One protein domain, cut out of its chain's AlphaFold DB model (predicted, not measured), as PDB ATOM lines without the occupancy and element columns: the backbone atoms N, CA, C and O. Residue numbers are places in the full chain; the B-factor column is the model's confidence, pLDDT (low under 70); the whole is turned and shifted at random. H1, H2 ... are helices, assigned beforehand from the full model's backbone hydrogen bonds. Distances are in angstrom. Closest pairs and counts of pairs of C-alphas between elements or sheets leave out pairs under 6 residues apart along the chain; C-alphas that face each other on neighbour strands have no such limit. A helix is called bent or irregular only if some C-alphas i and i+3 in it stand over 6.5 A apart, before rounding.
ATOM      1  N   GLU A 172     -29.105  23.729 -44.491       89.75
ATOM      2  CA  GLU A 172     -28.068  24.164 -45.420       89.75
ATOM      3  C   GLU A 172     -27.416  25.465 -44.944       89.75
ATOM      4  O   GLU A 172     -26.189  25.572 -44.921       89.75
ATOM      5  N   TYR A 173     -28.228  26.419 -44.493       91.06
ATOM      6  CA  TYR A 173     -27.778  27.649 -43.864       91.06
ATOM      7  C   TYR A 173     -26.925  27.367 -42.628       91.06
ATOM      8  O   TYR A 173     -25.835  27.922 -42.510       91.06
ATOM      9  N   ILE A 174     -27.376  26.474 -41.738       91.69
ATOM     10  CA  ILE A 174     -26.618  26.109 -40.532       91.69
ATOM     11  C   ILE A 174     -25.262  25.498 -40.912       91.69
ATOM     12  O   ILE A 174     -24.244  25.887 -40.347       91.69
ATOM     13  N   CYS A 175     -25.218  24.590 -41.892       91.44
ATOM     14  CA  CYS A 175     -23.959  24.016 -42.365       91.44
ATOM     15  C   CYS A 175     -23.000  25.086 -42.898       91.44
ATOM     16  O   CYS A 175     -21.836  25.088 -42.511       91.44
ATOM     17  N   ARG A 176     -23.485  26.020 -43.726       89.62
ATOM     18  CA  ARG A 176     -22.664  27.125 -44.246       89.62
ATOM     19  C   ARG A 176     -22.187  28.053 -43.136       89.62
ATOM     20  O   ARG A 176     -21.034  28.448 -43.136       89.62
ATOM     21  N   MET A 177     -23.045  28.382 -42.178       89.19
ATOM     22  CA  MET A 177     -22.672  29.216 -41.034       89.19
ATOM     23  C   MET A 177     -21.559  28.567 -40.198       89.19
ATOM     24  O   MET A 177     -20.688  29.277 -39.714       89.19
ATOM     25  N   LEU A 178     -21.564  27.240 -40.062       89.44
ATOM     26  CA  LEU A 178     -20.557  26.485 -39.310       89.44
ATOM     27  C   LEU A 178     -19.335  26.043 -40.122       89.44
ATOM     28  O   LEU A 178     -18.448  25.404 -39.567       89.44
ATOM     29  N   GLY A 179     -19.299  26.293 -41.431       90.56
ATOM     30  CA  GLY A 179     -18.198  25.820 -42.272       90.56
ATOM     31  C   GLY A 179     -18.190  24.324 -42.569       90.56
ATOM     32  O   GLY A 179     -17.137  23.747 -42.831       90.56
ATOM     33  N   ILE A 180     -19.360  23.685 -42.567       92.19
ATOM     34  CA  ILE A 180     -19.534  22.260 -42.863       92.19
ATOM     35  C   ILE A 180     -20.062  22.085 -44.295       92.19
ATOM     36  O   ILE A 180     -20.987  22.775 -44.720       92.19
ATOM     37  N   SER A 181     -19.542  21.102 -45.036       89.44
ATOM     38  CA  SER A 181     -19.874  20.871 -46.456       89.44
ATOM     39  C   SER A 181     -21.316  20.420 -46.753       89.44
ATOM     40  O   SER A 181     -21.705  20.342 -47.919       89.44
ATOM     41  N   GLY A 182     -22.130  20.148 -45.726       87.25
ATOM     42  CA  GLY A 182     -23.567  19.882 -45.846       87.25
ATOM     43  C   GLY A 182     -24.015  18.457 -45.491       87.25
ATOM     44  O   GLY A 182     -23.241  17.603 -45.053       87.25
ATOM     45  N   ALA A 183     -25.309  18.192 -45.704       83.75
ATOM     46  CA  ALA A 183     -26.004  16.974 -45.259       83.75
ATOM     47  C   ALA A 183     -25.612  15.681 -45.998       83.75
ATOM     48  O   ALA A 183     -25.954  14.587 -45.552       83.75
ATOM     49  N   SER A 184     -24.940  15.782 -47.147       85.19
ATOM     50  CA  SER A 184     -24.614  14.623 -47.992       85.19
ATOM     51  C   SER A 184     -23.245  14.011 -47.710       85.19
ATOM     52  O   SER A 184     -22.904  12.994 -48.314       85.19
ATOM     53  N   GLY A 185     -22.441  14.614 -46.833       86.06
ATOM     54  CA  GLY A 185     -21.093  14.122 -46.583       86.06
ATOM     55  C   GLY A 185     -21.037  12.920 -45.631       86.06
ATOM     56  O   GLY A 185     -22.052  12.334 -45.240       86.06
ATOM     57  N   ARG A 186     -19.810  12.534 -45.267       92.88
ATOM     58  CA  ARG A 186     -19.547  11.345 -44.445       92.88
ATOM     59  C   ARG A 186     -19.975  11.537 -42.989       92.88
ATOM     60  O   ARG A 186     -20.527  10.611 -42.403       92.88
ATOM     61  N   TYR A 187     -19.787  12.748 -42.470       94.12
ATOM     62  CA  TYR A 187     -20.204  13.174 -41.134       94.12
ATOM     63  C   TYR A 187     -21.272  14.259 -41.260       94.12
ATOM     64  O   TYR A 187     -20.959  15.447 -41.184       94.12
ATOM     65  N   PRO A 188     -22.522  13.882 -41.573       91.38
ATOM     66  CA  PRO A 188     -23.519  14.850 -41.995       91.38
ATOM     67  C   PRO A 188     -24.020  15.720 -40.844       91.38
ATOM     68  O   PRO A 188     -24.415  16.842 -41.121       91.38
ATOM     69  N   CYS A 189     -24.019  15.230 -39.597       92.19
ATOM     70  CA  CYS A 189     -24.618  15.898 -38.438       92.19
ATOM     71  C   CYS A 189     -23.810  17.119 -37.968       92.19
ATOM     72  O   CYS A 189     -22.588  17.056 -37.818       92.19
ATOM     73  N   VAL A 190     -24.515  18.212 -37.666       91.94
ATOM     74  CA  VAL A 190     -23.911  19.438 -37.118       91.94
ATOM     75  C   VAL A 190     -23.667  19.373 -35.607       91.94
ATOM     76  O   VAL A 190     -22.819  20.093 -35.105       91.94
ATOM     77  N   TRP A 191     -24.355  18.492 -34.873       92.50
ATOM     78  CA  TRP A 191     -24.221  18.391 -33.410       92.50
ATOM     79  C   TRP A 191     -23.248  17.304 -32.947       92.50
ATOM     80  O   TRP A 191     -22.797  17.328 -31.805       92.50
ATOM     81  N   CYS A 192     -22.939  16.322 -33.794       92.88
ATOM     82  CA  CYS A 192     -22.119  15.177 -33.406       92.88
ATOM     83  C   CYS A 192     -21.318  14.604 -34.575       92.88
ATOM     84  O   CYS A 192     -21.585  14.897 -35.741       92.88
ATOM     85  N   LEU A 193     -20.353  13.748 -34.252       93.88
ATOM     86  CA  LEU A 193     -19.438  13.128 -35.211       93.88
ATOM     87  C   LEU A 193     -19.958  11.783 -35.741       93.88
ATOM     88  O   LEU A 193     -19.177  10.896 -36.077       93.88
ATOM     89  N   ILE A 194     -21.283  11.607 -35.822       94.12
ATOM     90  CA  ILE A 194     -21.858  10.355 -36.325       94.12
ATOM     91  C   ILE A 194     -21.527  10.162 -37.807       94.12
ATOM     92  O   ILE A 194     -21.734  11.051 -38.638       94.12
ATOM     93  N   HIS A 195     -21.051   8.968 -38.146       93.31
ATOM     94  CA  HIS A 195     -20.826   8.572 -39.525       93.31
ATOM     95  C   HIS A 195     -22.161   8.229 -40.210       93.31
ATOM     96  O   HIS A 195     -23.054   7.616 -39.623       93.31
ATOM     97  N   ASN A 196     -22.313   8.585 -41.486       91.62
ATOM     98  CA  ASN A 196     -23.553   8.379 -42.253       91.62
ATOM     99  C   ASN A 196     -24.009   6.902 -42.268       91.62
ATOM    100  O   ASN A 196     -25.204   6.611 -42.231       91.62
ATOM    101  N   GLN A 197     -23.070   5.951 -42.274       91.50
ATOM    102  CA  GLN A 197     -23.420   4.527 -42.199       91.50
ATOM    103  C   GLN A 197     -24.015   4.145 -40.836       91.50
ATOM    104  O   GLN A 197     -24.983   3.387 -40.798       91.50
ATOM    105  N   ASP A 198     -23.519   4.722 -39.741       92.44
ATOM    106  CA  ASP A 198     -23.998   4.422 -38.387       92.44
ATOM    107  C   ASP A 198     -25.367   5.042 -38.106       92.44
ATOM    108  O   ASP A 198     -26.163   4.477 -37.359       92.44
ATOM    109  N   MET A 199     -25.724   6.137 -38.791       90.12
ATOM    110  CA  MET A 199     -27.090   6.683 -38.749       90.12
ATOM    111  C   MET A 199     -28.156   5.675 -39.198       90.12
ATOM    112  O   MET A 199     -29.327   5.822 -38.843       90.12
ATOM    113  N   ARG A 200     -27.774   4.672 -40.000       89.12
ATOM    114  CA  ARG A 200     -28.683   3.629 -40.496       89.12
ATOM    115  C   ARG A 200     -28.848   2.476 -39.514       89.12
ATOM    116  O   ARG A 200     -29.811   1.727 -39.653       89.12
ATOM    117  N   LYS A 201     -27.935   2.339 -38.553       92.38
ATOM    118  CA  LYS A 201     -28.003   1.312 -37.515       92.38
ATOM    119  C   LYS A 201     -29.064   1.679 -36.467       92.38
ATOM    120  O   LYS A 201     -29.291   2.879 -36.241       92.38
ATOM    121  N   PRO A 202     -29.713   0.696 -35.826       92.50
ATOM    122  CA  PRO A 202     -30.521   0.909 -34.626       92.50
ATOM    123  C   PRO A 202     -29.718   1.624 -33.528       92.50
ATOM    124  O   PRO A 202     -28.502   1.447 -33.480       92.50
ATOM    125  N   PRO A 203     -30.346   2.439 -32.658       89.12
ATOM    126  CA  PRO A 203     -29.651   3.132 -31.570       89.12
ATOM    127  C   PRO A 203     -28.792   2.224 -30.682       89.12
ATOM    128  O   PRO A 203     -27.752   2.661 -30.208       89.12
ATOM    129  N   GLU A 204     -29.211   0.975 -30.493       92.38
ATOM    130  CA  GLU A 204     -28.559  -0.027 -29.648       92.38
ATOM    131  C   GLU A 204     -27.255  -0.567 -30.258       92.38
ATOM    132  O   GLU A 204     -26.383  -1.036 -29.536       92.38
ATOM    133  N   GLU A 205     -27.118  -0.489 -31.583       91.88
ATOM    134  CA  GLU A 205     -25.954  -0.966 -32.345       91.88
ATOM    135  C   GLU A 205     -24.962   0.162 -32.675       91.88
ATOM    136  O   GLU A 205     -24.016  -0.032 -33.445       91.88
ATOM    137  N   ARG A 206     -25.209   1.375 -32.168       90.25
ATOM    138  CA  ARG A 206     -24.348   2.534 -32.412       90.25
ATOM    139  C   ARG A 206     -23.290   2.633 -31.331       90.25
ATOM    140  O   ARG A 206     -23.602   2.618 -30.142       90.25
ATOM    141  N   ASP A 207     -22.056   2.836 -31.765       88.38
ATOM    142  CA  ASP A 207     -20.971   3.203 -30.867       88.38
ATOM    143  C   ASP A 207     -21.250   4.562 -30.201       88.38
ATOM    144  O   ASP A 207     -21.982   5.389 -30.763       88.38
ATOM    145  N   PRO A 208     -20.671   4.832 -29.016       90.44
ATOM    146  CA  PRO A 208     -20.769   6.133 -28.368       90.44
ATOM    147  C   PRO A 208     -20.339   7.264 -29.308       90.44
ATOM    148  O   PRO A 208     -19.202   7.319 -29.776       90.44
ATOM    149  N   ILE A 209     -21.264   8.185 -29.583       91.94
ATOM    150  CA  ILE A 209     -21.044   9.268 -30.542       91.94
ATOM    151  C   ILE A 209     -20.533  10.496 -29.800       91.94
ATOM    152  O   ILE A 209     -21.196  11.010 -28.898       91.94
ATOM    153  N   GLN A 210     -19.388  11.010 -30.232       92.06
ATOM    154  CA  GLN A 210     -18.832  12.239 -29.681       92.06
ATOM    155  C   GLN A 210     -19.590  13.480 -30.190       92.06
ATOM    156  O   GLN A 210     -19.972  13.534 -31.370       92.06
ATOM    157  N   PRO A 211     -19.824  14.485 -29.327       91.56
ATOM    158  CA  PRO A 211     -20.393  15.759 -29.741       91.56
ATOM    159  C   PRO A 211     -19.398  16.533 -30.610       91.56
ATOM    160  O   PRO A 211     -18.186  16.398 -30.467       91.56
ATOM    161  N   ARG A 212     -19.919  17.368 -31.507       90.88
ATOM    162  CA  ARG A 212     -19.102  18.291 -32.294       90.88
ATOM    163  C   ARG A 212     -18.891  19.567 -31.480       90.88
ATOM    164  O   ARG A 212     -19.872  20.225 -31.128       90.88
ATOM    165  N   THR A 213     -17.635  19.907 -31.199       88.62
ATOM    166  CA  THR A 213     -17.260  21.113 -30.444       88.62
ATOM    167  C   THR A 213     -16.554  22.136 -31.343       88.62
ATOM    168  O   THR A 213     -16.018  21.740 -32.385       88.62
ATOM    169  N   PRO A 214     -16.555  23.434 -30.983       86.88
ATOM    170  CA  PRO A 214     -15.806  24.462 -31.709       86.88
ATOM    171  C   PRO A 214     -14.318  24.130 -31.858       86.88
ATOM    172  O   PRO A 214     -13.790  24.209 -32.961       86.88
ATOM    173  N   GLU A 215     -13.680  23.643 -30.792       89.94
ATOM    174  CA  GLU A 215     -12.249  23.311 -30.773       89.94
ATOM    175  C   GLU A 215     -11.932  22.178 -31.754       89.94
ATOM    176  O   GLU A 215     -10.976  22.254 -32.522       89.94
ATOM    177  N   HIS A 216     -12.784  21.146 -31.790       91.31
ATOM    178  CA  HIS A 216     -12.651  20.072 -32.768       91.31
ATOM    179  C   HIS A 216     -12.813  20.600 -34.198       91.31
ATOM    180  O   HIS A 216     -12.076  20.195 -35.090       91.31
ATOM    181  N   MET A 217     -13.773  21.495 -34.450       91.44
ATOM    182  CA  MET A 217     -13.962  22.058 -35.790       91.44
ATOM    183  C   MET A 217     -12.759  22.890 -36.240       91.44
ATOM    184  O   MET A 217     -12.346  22.762 -37.391       91.44
ATOM    185  N   GLU A 218     -12.183  23.693 -35.347       93.06
ATOM    186  CA  GLU A 218     -10.983  24.482 -35.625       93.06
ATOM    187  C   GLU A 218      -9.786  23.583 -35.964       93.06
ATOM    188  O   GLU A 218      -9.140  23.774 -36.996       93.06
ATOM    189  N   GLU A 219      -9.546  22.539 -35.165       95.31
ATOM    190  CA  GLU A 219      -8.492  21.554 -35.421       95.31
ATOM    191  C   GLU A 219      -8.671  20.879 -36.790       95.31
ATOM    192  O   GLU A 219      -7.743  20.819 -37.599       95.31
ATOM    193  N   GLN A 220      -9.884  20.408 -37.094       95.50
ATOM    194  CA  GLN A 220     -10.156  19.737 -38.365       95.50
ATOM    195  C   GLN A 220     -10.047  20.680 -39.565       95.50
ATOM    196  O   GLN A 220      -9.625  20.242 -40.635       95.50
ATOM    197  N   LEU A 221     -10.372  21.964 -39.401       95.38
ATOM    198  CA  LEU A 221     -10.155  22.963 -40.441       95.38
ATOM    199  C   LEU A 221      -8.662  23.149 -40.728       95.38
ATOM    200  O   LEU A 221      -8.265  23.164 -41.892       95.38
ATOM    201  N   GLN A 222      -7.826  23.238 -39.693       96.38
ATOM    202  CA  GLN A 222      -6.377  23.344 -39.870       96.38
ATOM    203  C   GLN A 222      -5.808  22.103 -40.565       96.38
ATOM    204  O   GLN A 222      -5.047  22.228 -41.526       96.38
ATOM    205  N   ASN A 223      -6.235  20.906 -40.163       96.62
ATOM    206  CA  ASN A 223      -5.818  19.659 -40.809       96.62
ATOM    207  C   ASN A 223      -6.279  19.604 -42.277       96.62
ATOM    208  O   ASN A 223      -5.518  19.218 -43.166       96.62
ATOM    209  N   PHE A 224      -7.496  20.068 -42.566       96.12
ATOM    210  CA  PHE A 224      -8.013  20.165 -43.930       96.12
ATOM    211  C   PHE A 224      -7.191  21.117 -44.813       96.12
ATOM    212  O   PHE A 224      -6.935  20.812 -45.982       96.12
ATOM    213  N   LEU A 225      -6.757  22.255 -44.271       94.38
ATOM    214  CA  LEU A 225      -5.943  23.229 -44.997       94.38
ATOM    215  C   LEU A 225      -4.503  22.736 -45.199       94.38
ATOM    216  O   LEU A 225      -3.987  22.837 -46.311       94.38
ATOM    217  N   ASN A 226      -3.888  22.155 -44.167       95.12
ATOM    218  CA  ASN A 226      -2.469  21.788 -44.163       95.12
ATOM    219  C   ASN A 226      -2.187  20.425 -44.813       95.12
ATOM    220  O   ASN A 226      -1.262  20.298 -45.610       95.12
ATOM    221  N   GLU A 227      -2.976  19.398 -44.493       93.81
ATOM    222  CA  GLU A 227      -2.791  18.032 -45.011       93.81
ATOM    223  C   GLU A 227      -3.715  17.749 -46.203       93.81
ATOM    224  O   GLU A 227      -3.367  17.062 -47.174       93.81
ATOM    225  N   GLY A 228      -4.932  18.295 -46.135       88.56
ATOM    226  CA  GLY A 228      -5.933  18.181 -47.188       88.56
ATOM    227  C   GLY A 228      -5.677  19.113 -48.376       88.56
ATOM    228  O   GLY A 228      -6.273  18.895 -49.434       88.56
ATOM    229  N   ASN A 229      -4.786  20.105 -48.235       91.31
ATOM    230  CA  ASN A 229      -4.534  21.193 -49.190       91.31
ATOM    231  C   ASN A 229      -5.810  21.956 -49.596       91.31
ATOM    232  O   ASN A 229      -5.908  22.451 -50.721       91.31
ATOM    233  N   GLY A 230      -6.833  21.975 -48.737       86.94
ATOM    234  CA  GLY A 230      -8.133  22.566 -49.055       86.94
ATOM    235  C   GLY A 230      -8.918  21.846 -50.168       86.94
ATOM    236  O   GLY A 230      -9.870  22.411 -50.711       86.94
ATOM    237  N   ASP A 231      -8.554  20.613 -50.549       89.94
ATOM    238  CA  ASP A 231      -9.276  19.869 -51.589       89.94
ATOM    239  C   ASP A 231     -10.623  19.360 -51.060       89.94
ATOM    240  O   ASP A 231     -10.694  18.385 -50.309       89.94
ATOM    241  N   LEU A 232     -11.720  19.959 -51.531       87.81
ATOM    242  CA  LEU A 232     -13.093  19.590 -51.168       87.81
ATOM    243  C   LEU A 232     -13.404  18.089 -51.328       87.81
ATOM    244  O   LEU A 232     -14.278  17.567 -50.635       87.81
ATOM    245  N   LYS A 233     -12.693  17.354 -52.195       88.06
ATOM    246  CA  LYS A 233     -12.865  15.894 -52.327       88.06
ATOM    247  C   LYS A 233     -12.405  15.121 -51.089       88.06
ATOM    248  O   LYS A 233     -12.917  14.025 -50.839       88.06
ATOM    249  N   LYS A 234     -11.461  15.685 -50.334       90.38
ATOM    250  CA  LYS A 234     -10.930  15.149 -49.076       90.38
ATOM    251  C   LYS A 234     -11.677  15.660 -47.845       90.38
ATOM    252  O   LYS A 234     -11.464  15.133 -46.765       90.38
ATOM    253  N   ALA A 235     -12.610  16.608 -47.977       89.62
ATOM    254  CA  ALA A 235     -13.365  17.163 -46.842       89.62
ATOM    255  C   ALA A 235     -14.019  16.086 -45.948       89.62
ATOM    256  O   ALA A 235     -14.124  16.234 -44.735       89.62
ATOM    257  N   LYS A 236     -14.430  14.963 -46.545       92.00
ATOM    258  CA  LYS A 236     -14.986  13.790 -45.846       92.00
ATOM    259  C   LYS A 236     -14.027  13.121 -44.849       92.00
ATOM    260  O   LYS A 236     -14.492  12.350 -44.011       92.00
ATOM    261  N   ASP A 237     -12.723  13.331 -45.006       93.44
ATOM    262  CA  ASP A 237     -11.668  12.781 -44.153       93.44
ATOM    263  C   ASP A 237     -11.385  13.719 -42.959       93.44
ATOM    264  O   ASP A 237     -10.868  13.269 -41.947       93.44
ATOM    265  N   TYR A 238     -11.855  14.973 -43.028       95.00
ATOM    266  CA  TYR A 238     -11.730  16.013 -41.995       95.00
ATOM    267  C   TYR A 238     -13.106  16.416 -41.439       95.00
ATOM    268  O   TYR A 238     -13.464  17.590 -41.345       95.00
ATOM    269  N   PHE A 239     -13.950  15.417 -41.159       94.62
ATOM    270  CA  PHE A 239     -15.285  15.590 -40.560       94.62
ATOM    271  C   PHE A 239     -16.191  16.608 -41.268       94.62
ATOM    272  O   PHE A 239     -17.065  17.219 -40.643       94.62
ATOM    273  N   ASN A 240     -16.012  16.741 -42.586       94.56
ATOM    274  CA  ASN A 240     -16.713  17.663 -43.473       94.56
ATOM    275  C   ASN A 240     -16.488  19.159 -43.176       94.56
ATOM    276  O   ASN A 240     -17.244  19.973 -43.706       94.56
ATOM    277  N   VAL A 241     -15.499  19.532 -42.361       93.94
ATOM    278  CA  VAL A 241     -15.159  20.939 -42.106       93.94
ATOM    279  C   VAL A 241     -14.343  21.470 -43.286       93.94
ATOM    280  O   VAL A 241     -13.395  20.821 -43.717       93.94
ATOM    281  N   ILE A 242     -14.756  22.601 -43.864       92.56
ATOM    282  CA  ILE A 242     -14.184  23.123 -45.119       92.56
ATOM    283  C   ILE A 242     -13.829  24.608 -45.086       92.56
ATOM    284  O   ILE A 242     -13.083  25.061 -45.952       92.56
ATOM    285  N   HIS A 243     -14.359  25.374 -44.136       89.88
ATOM    286  CA  HIS A 243     -13.986  26.771 -43.937       89.88
ATOM    287  C   HIS A 243     -14.271  27.211 -42.498       89.88
ATOM    288  O   HIS A 243     -14.903  26.484 -41.735       89.88
ATOM    289  N   GLU A 244     -13.809  28.405 -42.142       87.50
ATOM    290  CA  GLU A 244     -14.029  29.004 -40.826       87.50
ATOM    291  C   GLU A 244     -15.522  29.309 -40.598       87.50
ATOM    292  O   GLU A 244     -16.192  29.774 -41.534       87.50
ATOM    293  N   PRO A 245     -16.076  29.045 -39.399       85.69
ATOM    294  CA  PRO A 245     -17.438  29.441 -39.065       85.69
ATOM    295  C   PRO A 245     -17.643  30.948 -39.244       85.69
ATOM    296  O   PRO A 245     -16.808  31.757 -38.859       85.69
ATOM    297  N   LEU A 246     -18.795  31.347 -39.787       82.12
ATOM    298  CA  LEU A 246     -19.152  32.764 -39.921       82.12
ATOM    299  C   LEU A 246     -19.382  33.432 -38.562       82.12
ATOM    300  O   LEU A 246     -19.243  34.646 -38.436       82.12
ATOM    301  N   LEU A 247     -19.808  32.645 -37.574       78.38
ATOM    302  CA  LEU A 247     -20.060  33.072 -36.206       78.38
ATOM    303  C   LEU A 247     -19.574  31.974 -35.261       78.38
ATOM    304  O   LEU A 247     -19.910  30.803 -35.460       78.38
ATOM    305  N   ASP A 248     -18.853  32.360 -34.213       75.75
ATOM    306  CA  ASP A 248     -18.447  31.455 -33.138       75.75
ATOM    307  C   ASP A 248     -19.642  31.172 -32.209       75.75
ATOM    308  O   ASP A 248     -19.882  31.846 -31.202       75.75
ATOM    309  N   ILE A 249     -20.484  30.227 -32.633       79.31
ATOM    310  CA  ILE A 249     -21.680  29.800 -31.908       79.31
ATOM    311  C   ILE A 249     -21.514  28.327 -31.518       79.31
ATOM    312  O   ILE A 249     -21.509  27.459 -32.395       79.31
TER     313      ILE A 249
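This is residues 172 to 249 of the 425 residues of the protein "Predicted protein" of Nematostella vectensis (UniProt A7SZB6). This domain has little regular structure: three helices gather at one end, and a long loop, residues 178 to 213, reaches to the other end and folds back, its tip at residues 200 to 205 sticking out. The 78 printed residues include H1, H2 and H3 in that order and no named strand; under half are in named elements, and the class is all helix. The whole is compact, with a radius of gyration of the C-alphas of 12.4 A and spans of 36 by 25 by 21 A.

H1, residues 172 to 177, begins at C-alpha 172 (-28.068, 24.164, -45.420) and is 8.6 A long. H2, residues 214 to 226, is 18.4 A long. H3, residues 232 to 237, is 9.9 A long and ends at C-alpha 237 (-11.668, 12.781, -44.153); it is irregular, with C-alphas 233 and 236 7.1 A apart.

H1 is apart from H2 and H3. H2 and H3 are close but not clearly touching, their closest C-alphas, Phe 224 and Ala 235, 6.8 A apart. They run opposite ways at a steep tilt of 52 degrees. Every O i to N i+4 pair is within hydrogen-bond range in H1 and H2; in H3 0 of 2 are, beside 2 of 3 O i to N i+3 pairs.

The C-alphas farthest apart, Glu 204 and Asn 229, are 37.5 A apart. The H1 to H2 link is long, the H2 to H3 link tight. The printed part has no cut, and no printed residue is under 70 in pLDDT.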